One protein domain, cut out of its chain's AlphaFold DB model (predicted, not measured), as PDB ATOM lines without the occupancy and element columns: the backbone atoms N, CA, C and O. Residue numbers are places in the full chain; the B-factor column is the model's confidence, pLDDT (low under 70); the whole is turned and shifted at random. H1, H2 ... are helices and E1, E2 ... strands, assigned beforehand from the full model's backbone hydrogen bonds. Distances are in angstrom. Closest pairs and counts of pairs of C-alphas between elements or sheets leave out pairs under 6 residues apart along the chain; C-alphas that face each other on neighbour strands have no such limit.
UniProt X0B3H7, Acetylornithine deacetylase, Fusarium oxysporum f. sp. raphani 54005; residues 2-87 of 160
ATOM      1  N   TRP A   2     177.551 169.023 134.027       19.89
ATOM      2  CA  TRP A   2     177.202 168.251 135.223       19.89
ATOM      3  C   TRP A   2     178.482 167.613 135.758       19.89
ATOM      4  O   TRP A   2     179.072 166.773 135.086       19.89
ATOM      5  N   LEU A   3     178.931 168.052 136.930       20.28
ATOM      6  CA  LEU A   3     180.009 167.425 137.687       20.28
ATOM      7  C   LEU A   3     179.370 166.844 138.948       20.28
ATOM      8  O   LEU A   3     179.053 167.574 139.880       20.28
ATOM      9  N   ASN A   4     179.143 165.531 138.945       21.62
ATOM     10  CA  ASN A   4     178.847 164.779 140.159       21.62
ATOM     11  C   ASN A   4     180.181 164.489 140.851       21.62
ATOM     12  O   ASN A   4     180.923 163.612 140.412       21.62
ATOM     13  N   VAL A   5     180.484 165.213 141.926       22.66
ATOM     14  CA  VAL A   5     181.501 164.784 142.890       22.66
ATOM     15  C   VAL A   5     180.763 164.030 143.988       22.66
ATOM     16  O   VAL A   5     180.243 164.622 144.927       22.66
ATOM     17  N   VAL A   6     180.668 162.709 143.846       27.97
ATOM     18  CA  VAL A   6     180.338 161.838 144.977       27.97
ATOM     19  C   VAL A   6     181.663 161.522 145.659       27.97
ATOM     20  O   VAL A   6     182.401 160.641 145.221       27.97
ATOM     21  N   GLY A   7     181.995 162.282 146.702       26.62
ATOM     22  CA  GLY A   7     183.082 161.931 147.609       26.62
ATOM     23  C   GLY A   7     182.712 160.650 148.353       26.62
ATOM     24  O   GLY A   7     181.938 160.673 149.304       26.62
ATOM     25  N   CYS A   8     183.211 159.508 147.886       31.00
ATOM     26  CA  CYS A   8     183.053 158.230 148.568       31.00
ATOM     27  C   CYS A   8     184.134 158.118 149.652       31.00
ATOM     28  O   CYS A   8     185.289 157.816 149.350       31.00
ATOM     29  N   VAL A   9     183.776 158.352 150.918       37.75
ATOM     30  CA  VAL A   9     184.646 157.995 152.048       37.75
ATOM     31  C   VAL A   9     184.575 156.479 152.223       37.75
ATOM     32  O   VAL A   9     183.602 155.927 152.737       37.75
ATOM     33  N   ARG A  10     185.606 155.784 151.743       34.00
ATOM     34  CA  ARG A  10     185.692 154.322 151.752       34.00
ATOM     35  C   ARG A  10     186.359 153.844 153.050       34.00
ATOM     36  O   ARG A  10     187.580 153.787 153.152       34.00
ATOM     37  N   ILE A  11     185.554 153.510 154.062       43.59
ATOM     38  CA  ILE A  11     185.998 153.081 155.408       43.59
ATOM     39  C   ILE A  11     186.275 151.559 155.422       43.59
ATOM     40  O   ILE A  11     185.672 150.806 156.179       43.59
ATOM     41  N   GLU A  12     187.146 151.057 154.542       38.88
ATOM     42  CA  GLU A  12     187.350 149.599 154.386       38.88
ATOM     43  C   GLU A  12     188.446 149.009 155.299       38.88
ATOM     44  O   GLU A  12     188.392 147.829 155.640       38.88
ATOM     45  N   SER A  13     189.422 149.796 155.762       33.41
ATOM     46  CA  SER A  13     190.623 149.253 156.428       33.41
ATOM     47  C   SER A  13     190.521 149.066 157.951       33.41
ATOM     48  O   SER A  13     191.369 148.402 158.544       33.41
ATOM     49  N   TRP A  14     189.483 149.591 158.612       40.00
ATOM     50  CA  TRP A  14     189.425 149.645 160.085       40.00
ATOM     51  C   TRP A  14     188.628 148.516 160.753       40.00
ATOM     52  O   TRP A  14     188.716 148.361 161.970       40.00
ATOM     53  N   VAL A  15     187.877 147.711 159.997       39.31
ATOM     54  CA  VAL A  15     186.883 146.748 160.528       39.31
ATOM     55  C   VAL A  15     187.519 145.498 161.170       39.31
ATOM     56  O   VAL A  15     186.896 144.841 161.999       39.31
ATOM     57  N   ARG A  16     188.788 145.176 160.881       34.66
ATOM     58  CA  ARG A  16     189.404 143.882 161.250       34.66
ATOM     59  C   ARG A  16     190.463 143.977 162.354       34.66
ATOM     60  O   ARG A  16     191.635 143.729 162.115       34.66
ATOM     61  N   ILE A  17     190.056 144.295 163.583       37.94
ATOM     62  CA  ILE A  17     190.872 143.943 164.766       37.94
ATOM     63  C   ILE A  17     189.936 143.189 165.693       37.94
ATOM     64  O   ILE A  17     189.066 143.800 166.312       37.94
ATOM     65  N   ASN A  18     190.088 141.866 165.692       37.94
ATOM     66  CA  ASN A  18     189.371 140.938 166.553       37.94
ATOM     67  C   ASN A  18     190.165 140.739 167.842       37.94
ATOM     68  O   ASN A  18     191.349 140.412 167.791       37.94
ATOM     69  N   ARG A  19     189.507 140.880 168.994       45.81
ATOM     70  CA  ARG A  19     189.921 140.170 170.210       45.81
ATOM     71  C   ARG A  19     188.927 139.043 170.430       45.81
ATOM     72  O   ARG A  19     187.724 139.280 170.375       45.81
ATOM     73  N   VAL A  20     189.451 137.850 170.704       43.19
ATOM     74  CA  VAL A  20     188.692 136.597 170.876       43.19
ATOM     75  C   VAL A  20     187.502 136.762 171.835       43.19
ATOM     76  O   VAL A  20     186.459 136.165 171.608       43.19
ATOM     77  N   CYS A  21     187.610 137.643 172.836       52.28
ATOM     78  CA  CYS A  21     186.590 137.834 173.872       52.28
ATOM     79  C   CYS A  21     185.587 138.985 173.626       52.28
ATOM     80  O   CYS A  21     184.719 139.181 174.463       52.28
ATOM     81  N   LEU A  22     185.716 139.796 172.560       55.50
ATOM     82  CA  LEU A  22     184.898 141.021 172.370       55.50
ATOM     83  C   LEU A  22     184.228 141.152 170.985       55.50
ATOM     84  O   LEU A  22     183.504 142.117 170.751       55.50
ATOM     85  N   GLY A  23     184.433 140.189 170.082       58.97
ATOM     86  CA  GLY A  23     183.770 140.152 168.774       58.97
ATOM     87  C   GLY A  23     184.272 141.193 167.758       58.97
ATOM     88  O   GLY A  23     185.283 141.871 167.965       58.97
ATOM     89  N   ASN A  24     183.557 141.293 166.628       67.44
ATOM     90  CA  ASN A  24     183.873 142.207 165.524       67.44
ATOM     91  C   ASN A  24     183.386 143.639 165.804       67.44
ATOM     92  O   ASN A  24     182.332 143.861 166.397       67.44
ATOM     93  N   ARG A  25     184.106 144.623 165.254       71.31
ATOM     94  CA  ARG A  25     183.641 146.016 165.179       71.31
ATOM     95  C   ARG A  25     182.706 146.190 163.989       71.31
ATOM     96  O   ARG A  25     182.980 145.666 162.913       71.31
ATOM     97  N   THR A  26     181.637 146.963 164.155       79.19
ATOM     98  CA  THR A  26     180.681 147.244 163.072       79.19
ATOM     99  C   THR A  26     180.412 148.737 162.971       79.19
ATOM    100  O   THR A  26     180.259 149.401 163.995       79.19
ATOM    101  N   LEU A  27     180.303 149.257 161.750       83.56
ATOM    102  CA  LEU A  27     179.807 150.601 161.465       83.56
ATOM    103  C   LEU A  27     178.468 150.472 160.743       83.56
ATOM    104  O   LEU A  27     178.374 149.767 159.744       83.56
ATOM    105  N   ASN A  28     177.456 151.170 161.243       86.50
ATOM    106  CA  ASN A  28     176.161 151.296 160.592       86.50
ATOM    107  C   ASN A  28     175.890 152.774 160.312       86.50
ATOM    108  O   ASN A  28     175.861 153.558 161.258       86.50
ATOM    109  N   ILE A  29     175.672 153.147 159.050       90.00
ATOM    110  CA  ILE A  29     175.141 154.465 158.687       90.00
ATOM    111  C   ILE A  29     173.629 154.314 158.539       90.00
ATOM    112  O   ILE A  29     173.134 153.901 157.495       90.00
ATOM    113  N   GLY A  30     172.904 154.606 159.617       88.81
ATOM    114  CA  GLY A  30     171.458 154.389 159.677       88.81
ATOM    115  C   GLY A  30     170.639 155.484 158.995       88.81
ATOM    116  O   GLY A  30     169.454 155.291 158.746       88.81
ATOM    117  N   LYS A  31     171.245 156.643 158.719       91.12
ATOM    118  CA  LYS A  31     170.548 157.801 158.161       91.12
ATOM    119  C   LYS A  31     171.486 158.637 157.302       91.12
ATOM    120  O   LYS A  31     172.592 158.944 157.736       91.12
ATOM    121  N   ILE A  32     171.026 159.033 156.121       94.81
ATOM    122  CA  ILE A  32     171.696 159.995 155.243       94.81
ATOM    123  C   ILE A  32     170.623 160.949 154.731       94.81
ATOM    124  O   ILE A  32     169.587 160.502 154.245       94.81
ATOM    125  N   GLU A  33     170.861 162.248 154.851       93.88
ATOM    126  CA  GLU A  33     169.968 163.291 154.360       93.88
ATOM    127  C   GLU A  33     170.753 164.387 153.637       93.88
ATOM    128  O   GLU A  33     171.866 164.751 154.019       93.88
ATOM    129  N   GLY A  34     170.147 164.931 152.587       92.94
ATOM    130  CA  GLY A  34     170.691 166.023 151.793       92.94
ATOM    131  C   GLY A  34     169.839 166.269 150.554       92.94
ATOM    132  O   GLY A  34     169.083 165.397 150.123       92.94
ATOM    133  N   GLY A  35     169.972 167.459 149.973       90.69
ATOM    134  CA  GLY A  35     169.186 167.879 148.812       90.69
ATOM    135  C   GLY A  35     168.113 168.911 149.158       90.69
ATOM    136  O   GLY A  35     167.662 169.017 150.294       90.69
ATOM    137  N   VAL A  36     167.733 169.702 148.153       92.00
ATOM    138  CA  VAL A  36     166.676 170.724 148.257       92.00
ATOM    139  C   VAL A  36     165.687 170.568 147.100       92.00
ATOM    140  O   VAL A  36     164.491 170.424 147.323       92.00
ATOM    141  N   ALA A  37     166.187 170.533 145.862       93.38
ATOM    142  CA  ALA A  37     165.423 170.254 144.645       93.38
ATOM    143  C   ALA A  37     166.339 169.640 143.571       93.38
ATOM    144  O   ALA A  37     167.560 169.768 143.657       93.38
ATOM    145  N   GLY A  38     165.772 169.007 142.535       93.25
ATOM    146  CA  GLY A  38     166.541 168.276 141.509       93.25
ATOM    147  C   GLY A  38     167.509 169.127 140.670       93.25
ATOM    148  O   GLY A  38     168.400 168.590 140.021       93.25
ATOM    149  N   ASN A  39     167.354 170.449 140.692       94.12
ATOM    150  CA  ASN A  39     168.202 171.425 140.007       94.12
ATOM    151  C   ASN A  39     168.941 172.370 140.975       94.12
ATOM    152  O   ASN A  39     169.450 173.401 140.539       94.12
ATOM    153  N   VAL A  40     168.982 172.054 142.272       94.75
ATOM    154  CA  VAL A  40     169.625 172.878 143.304       94.75
ATOM    155  C   VAL A  40     170.745 172.079 143.958       94.75
ATOM    156  O   VAL A  40     170.510 170.999 144.496       94.75
ATOM    157  N   ILE A  41     171.961 172.629 143.948       93.44
ATOM    158  CA  ILE A  41     173.080 172.083 144.722       93.44
ATOM    159  C   ILE A  41     172.804 172.384 146.204       93.44
ATOM    160  O   ILE A  41     172.637 173.556 146.551       93.44
ATOM    161  N   PRO A  42     172.710 171.369 147.081       92.62
ATOM    162  CA  PRO A  42     172.413 171.597 148.488       92.62
ATOM    163  C   PRO A  42     173.580 172.281 149.206       92.62
ATOM    164  O   PRO A  42     174.742 171.983 148.940       92.62
ATOM    165  N   ALA A  43     173.259 173.165 150.155       93.00
ATOM    166  CA  ALA A  43     174.257 173.847 150.981       93.00
ATOM    167  C   ALA A  43     174.908 172.923 152.028       93.00
ATOM    168  O   ALA A  43     176.017 173.191 152.480       93.00
ATOM    169  N   SER A  44     174.225 171.845 152.422       91.56
ATOM    170  CA  SER A  44     174.736 170.845 153.358       91.56
ATOM    171  C   SER A  44     174.069 169.484 153.148       91.56
ATOM    172  O   SER A  44     172.987 169.367 152.564       91.56
ATOM    173  N   ALA A  45     174.741 168.446 153.634       93.50
ATOM    174  CA  ALA A  45     174.226 167.093 153.766       93.50
ATOM    175  C   ALA A  45     174.792 166.500 155.059       93.50
ATOM    176  O   ALA A  45     175.852 166.922 155.523       93.50
ATOM    177  N   TYR A  46     174.099 165.533 155.647       92.81
ATOM    178  CA  TYR A  46     174.559 164.884 156.867       92.81
ATOM    179  C   TYR A  46     174.241 163.393 156.865       92.81
ATOM    180  O   TYR A  46     173.266 162.930 156.274       92.81
ATOM    181  N   ALA A  47     175.082 162.637 157.563       92.31
ATOM    182  CA  ALA A  47     174.881 161.223 157.813       92.31
ATOM    183  C   ALA A  47     174.954 160.965 159.317       92.31
ATOM    184  O   ALA A  47     175.763 161.556 160.029       92.31
ATOM    185  N   THR A  48     174.099 160.082 159.819       92.00
ATOM    186  CA  THR A  48     174.142 159.612 161.202       92.00
ATOM    187  C   THR A  48     174.423 158.124 161.205       92.00
ATOM    188  O   THR A  48     173.756 157.341 160.523       92.00
ATOM    189  N   GLY A  49     175.415 157.736 161.996       89.38
ATOM    190  CA  GLY A  49     175.804 156.350 162.151       89.38
ATOM    191  C   GLY A  49     176.148 155.985 163.583       89.38
ATOM    192  O   GLY A  49     176.304 156.839 164.453       89.38
ATOM    193  N   SER A  50     176.269 154.685 163.810       87.19
ATOM    194  CA  SER A  50     176.665 154.091 165.080       87.19
ATOM    195  C   SER A  50     177.810 153.114 164.859       87.19
ATOM    196  O   SER A  50     177.762 152.305 163.928       87.19
ATOM    197  N   VAL A  51     178.799 153.144 165.749       84.81
ATOM    198  CA  VAL A  51     179.902 152.179 165.773       84.81
ATOM    199  C   VAL A  51     179.743 151.266 166.981       84.81
ATOM    200  O   VAL A  51     179.561 151.739 168.101       84.81
ATOM    201  N   ARG A  52     179.841 149.953 166.764       83.31
ATOM    202  CA  ARG A  52     180.037 148.976 167.841       83.31
ATOM    203  C   ARG A  52     181.531 148.751 168.018       83.31
ATOM    204  O   ARG A  52     182.233 148.428 167.057       83.31
ATOM    205  N   VAL A  53     182.013 148.981 169.235       75.94
ATOM    206  CA  VAL A  53     183.438 148.968 169.573       75.94
ATOM    207  C   VAL A  53     183.804 147.655 170.253       75.94
ATOM    208  O   VAL A  53     183.119 147.218 171.169       75.94
ATOM    209  N   ALA A  54     184.929 147.077 169.837       71.94
ATOM    210  CA  ALA A  54     185.576 145.942 170.477       71.94
ATOM    211  C   ALA A  54     187.079 146.241 170.611       71.94
ATOM    212  O   ALA A  54     187.716 146.695 169.658       71.94
ATOM    213  N   GLY A  55     187.644 146.012 171.799       67.12
ATOM    214  CA  GLY A  55     189.093 146.009 172.048       67.12
ATOM    215  C   GLY A  55     189.826 147.358 172.117       67.12
ATOM    216  O   GLY A  55     191.019 147.339 172.404       67.12
ATOM    217  N   ARG A  56     189.159 148.494 171.882       70.56
ATOM    218  CA  ARG A  56     189.715 149.856 172.025       70.56
ATOM    219  C   ARG A  56     188.852 150.709 172.942       70.56
ATOM    220  O   ARG A  56     187.670 150.406 173.128       70.56
ATOM    221  N   THR A  57     189.431 151.765 173.504       79.69
ATOM    222  CA  THR A  57     188.659 152.718 174.305       79.69
ATOM    223  C   THR A  57     187.735 153.545 173.403       79.69
ATOM    224  O   THR A  57     188.012 153.715 172.209       79.69
ATOM    225  N   PRO A  58     186.621 154.078 173.935       81.88
ATOM    226  CA  PRO A  58     185.775 155.000 173.182       81.88
ATOM    227  C   PRO A  58     186.550 156.186 172.611       81.88
ATOM    228  O   PRO A  58     186.263 156.601 171.495       81.88
ATOM    229  N   ASP A  59     187.536 156.704 173.341       85.62
ATOM    230  CA  ASP A  59     188.296 157.879 172.917       85.62
ATOM    231  C   ASP A  59     189.247 157.561 171.758       85.62
ATOM    232  O   ASP A  59     189.238 158.272 170.759       85.62
ATOM    233  N   GLU A  60     189.926 156.408 171.786       85.44
ATOM    234  CA  GLU A  60     190.729 155.941 170.644       85.44
ATOM    235  C   GLU A  60     189.892 155.787 169.366       85.44
ATOM    236  O   GLU A  60     190.367 156.034 168.257       85.44
ATOM    237  N   ILE A  61     188.638 155.345 169.500       83.69
ATOM    238  CA  ILE A  61     187.725 155.225 168.361       83.69
ATOM    239  C   ILE A  61     187.253 156.598 167.886       83.69
ATOM    240  O   ILE A  61     187.176 156.815 166.677       83.69
ATOM    241  N   LYS A  62     186.962 157.530 168.799       86.62
ATOM    242  CA  LYS A  62     186.577 158.903 168.447       86.62
ATOM    243  C   LYS A  62     187.663 159.587 167.626       86.62
ATOM    244  O   LYS A  62     187.364 160.131 166.564       86.62
ATOM    245  N   ASP A  63     188.902 159.513 168.090       88.62
ATOM    246  CA  ASP A  63     190.038 160.165 167.438       88.62
ATOM    247  C   ASP A  63     190.315 159.560 166.063       88.62
ATOM    248  O   ASP A  63     190.572 160.275 165.095       88.62
ATOM    249  N   LEU A  64     190.172 158.242 165.943       85.88
ATOM    250  CA  LEU A  64     190.295 157.529 164.678       85.88
ATOM    251  C   LEU A  64     189.224 157.941 163.668       85.88
ATOM    252  O   LEU A  64     189.548 158.160 162.502       85.88
ATOM    253  N   ILE A  65     187.964 158.062 164.097       86.31
ATOM    254  CA  ILE A  65     186.871 158.499 163.219       86.31
ATOM    255  C   ILE A  65     187.115 159.938 162.761       86.31
ATOM    256  O   ILE A  65     187.036 160.201 161.563       86.31
ATOM    257  N   ARG A  66     187.451 160.851 163.682       88.62
ATOM    258  CA  ARG A  66     187.765 162.246 163.335       88.62
ATOM    259  C   ARG A  66     188.908 162.327 162.338       88.62
ATOM    260  O   ARG A  66     188.740 162.901 161.272       88.62
ATOM    261  N   THR A  67     190.020 161.654 162.628       87.81
ATOM    262  CA  THR A  67     191.199 161.636 161.749       87.81
ATOM    263  C   THR A  67     190.855 161.121 160.353       87.81
ATOM    264  O   THR A  67     191.288 161.695 159.360       87.81
ATOM    265  N   ALA A  68     190.064 160.047 160.256       85.19
ATOM    266  CA  ALA A  68     189.698 159.464 158.970       85.19
ATOM    267  C   ALA A  68     188.754 160.359 158.151       85.19
ATOM    268  O   ALA A  68     188.886 160.415 156.931       85.19
ATOM    269  N   VAL A  69     187.798 161.031 158.798       85.12
ATOM    270  CA  VAL A  69     186.790 161.850 158.110       85.12
ATOM    271  C   VAL A  69     187.323 163.249 157.816       85.12
ATOM    272  O   VAL A  69     187.356 163.654 156.658       85.12
ATOM    273  N   GLU A  70     187.796 163.966 158.830       86.69
ATOM    274  CA  GLU A  70     188.281 165.348 158.696       86.69
ATOM    275  C   GLU A  70     189.610 165.398 157.925       86.69
ATOM    276  O   GLU A  70     189.902 166.369 157.233       86.69
ATOM    277  N   GLY A  71     190.394 164.313 157.964       84.69
ATOM    278  CA  GLY A  71     191.577 164.156 157.118       84.69
ATOM    279  C   GLY A  71     191.264 163.893 155.642       84.69
ATOM    280  O   GLY A  71     192.168 163.999 154.813       84.69
ATOM    281  N   SER A  72     190.018 163.542 155.297       87.44
ATOM    282  CA  SER A  72     189.612 163.288 153.907       87.44
ATOM    283  C   SER A  72     189.136 164.547 153.179       87.44
ATOM    284  O   SER A  72     189.430 164.707 151.997       87.44
ATOM    285  N   ASP A  73     188.448 165.451 153.880       87.19
ATOM    286  CA  ASP A  73     188.010 166.750 153.366       87.19
ATOM    287  C   ASP A  73     187.827 167.723 154.547       87.19
ATOM    288  O   ASP A  73     187.110 167.386 155.494       87.19
ATOM    289  N   PRO A  74     188.426 168.930 154.511       86.94
ATOM    290  CA  PRO A  74     188.326 169.902 155.601       86.94
ATOM    291  C   PRO A  74     186.909 170.462 155.822       86.94
ATOM    292  O   PRO A  74     186.665 171.096 156.845       86.94
ATOM    293  N   ASN A  75     185.980 170.266 154.882       88.31
ATOM    294  CA  ASN A  75     184.583 170.687 155.014       88.31
ATOM    295  C   ASN A  75     183.705 169.634 155.707       88.31
ATOM    296  O   ASN A  75     182.546 169.915 156.021       88.31
ATOM    297  N   LEU A  76     184.216 168.418 155.929       88.00
ATOM    298  CA  LEU A  76     183.516 167.392 156.693       88.00
ATOM    299  C   LEU A  76     183.780 167.588 158.183       88.00
ATOM    300  O   LEU A  76     184.921 167.729 158.610       88.00
ATOM    301  N   ILE A  77     182.713 167.556 158.978       89.06
ATOM    302  CA  ILE A  77     182.768 167.740 160.430       89.06
ATOM    303  C   ILE A  77     182.152 166.511 161.091       89.06
ATOM    304  O   ILE A  77     181.060 166.079 160.709       89.06
ATOM    305  N   VAL A  78     182.829 165.953 162.100       89.75
ATOM    306  CA  VAL A  78     182.312 164.812 162.864       89.75
ATOM    307  C   VAL A  78     181.878 165.235 164.262       89.75
ATOM    308  O   VAL A  78     182.688 165.542 165.135       89.75
ATOM    309  N   GLU A  79     180.579 165.111 164.525       90.06
ATOM    310  CA  GLU A  79     180.027 165.217 165.875       90.06
ATOM    311  C   GLU A  79     179.819 163.832 166.496       90.06
ATOM    312  O   GLU A  79     178.995 163.041 166.035       90.06
ATOM    313  N   ILE A  80     180.521 163.543 167.597       87.44
ATOM    314  CA  ILE A  80     180.329 162.304 168.363       87.44
ATOM    315  C   ILE A  80     179.594 162.630 169.657       87.44
ATOM    316  O   ILE A  80     180.152 163.256 170.555       87.44
ATOM    317  N   ARG A  81     178.332 162.196 169.753       84.25
ATOM    318  CA  ARG A  81     177.443 162.533 170.882       84.25
ATOM    319  C   ARG A  81     177.655 161.660 172.114       84.25
ATOM    320  O   ARG A  81     177.527 162.137 173.234       84.25
ATOM    321  N   TYR A  82     177.927 160.376 171.912       80.69
ATOM    322  CA  TYR A  82     177.960 159.393 172.988       80.69
ATOM    323  C   TYR A  82     178.839 158.202 172.616       80.69
ATOM    324  O   TYR A  82     178.929 157.834 171.445       80.69
ATOM    325  N   GLY A  83     179.472 157.583 173.611       81.12
ATOM    326  CA  GLY A  83     180.253 156.367 173.421       81.12
ATOM    327  C   GLY A  83     180.464 155.639 174.740       81.12
ATOM    328  O   GLY A  83     180.972 156.226 175.690       81.12
ATOM    329  N   ILE A  84     180.097 154.359 174.771       81.31
ATOM    330  CA  ILE A  84     180.424 153.430 175.859       81.31
ATOM    331  C   ILE A  84     181.470 152.455 175.332       81.31
ATOM    332  O   ILE A  84     181.428 152.065 174.163       81.31
ATOM    333  N   GLY A  85     182.415 152.076 176.189       83.50
ATOM    334  CA  GLY A  85     183.340 150.992 175.887       83.50
ATOM    335  C   GLY A  85     182.657 149.621 175.935       83.50
ATOM    336  O   GLY A  85     181.486 149.517 176.306       83.50
ATOM    337  N   PRO A  86     183.394 148.555 175.592       83.69
ATOM    338  CA  PRO A  86     182.942 147.192 175.836       83.69
ATOM    339  C   PRO A  86     182.575 146.988 177.312       83.69
ATOM    340  O   PRO A  86     183.268 147.492 178.199       83.69
ATOM    341  N   VAL A  87     181.497 146.247 177.570       86.94
ATOM    342  CA  VAL A  87     180.995 145.985 178.925       86.94
ATOM    343  C   VAL A  87     181.410 144.571 179.335       86.94
ATOM    344  O   VAL A  87     180.829 143.616 178.826       86.94
TER     345      VAL A  87
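AT A GLANCE: This is residues 2 to 87 of the 160 residues of the protein "Acetylornithine deacetylase" of Fusarium oxysporum f. sp. raphani 54005 (UniProt X0B3H7). With little regular structure, the domain is a loose rod: a long two-strand hairpin, E1 and E2, runs along it, with helix H1 near E2. The unnamed residues 2 to 25 run lengthwise before E1 folds back, and residues 71 to 87 fold back after H1. The printed part has 86 residues, 30 in named elements, ordered E1, E2, H1; the class is mixed, the sheet E1 - E2 antiparallel, the radius of gyration of the C-alphas 15.5 A, the spans 51 by 23 by 20 A.

IN THESE COORDINATES: E1, residues 26 to 34, begins at C-alpha 26 (180.681, 147.244, 163.072) and is 24.1 A long. E2, residues 45 to 52, is 23.7 A long. H1, residues 58 to 70, is 18.0 A long and ends at C-alpha 70 (188.281, 165.348, 158.696).

HOW THE PARTS SIT: Hairpin strands E1 and E2 are antiparallel at 166 degrees; N 28 and O 50, 2.9 A, are within hydrogen-bond range. E2 and H1 are near each other, with 6 pairs of C-alphas within 10 A. E1 and H1 are apart. In H1 every O i to N i+4 pair is within hydrogen-bond range.

THE WHOLE: The farthest C-alphas, of Cys 21 and Asn 39, are 51.1 A apart. The printed part has no cut and no long link. Residues 2 to 24 and 55 have pLDDT under 70.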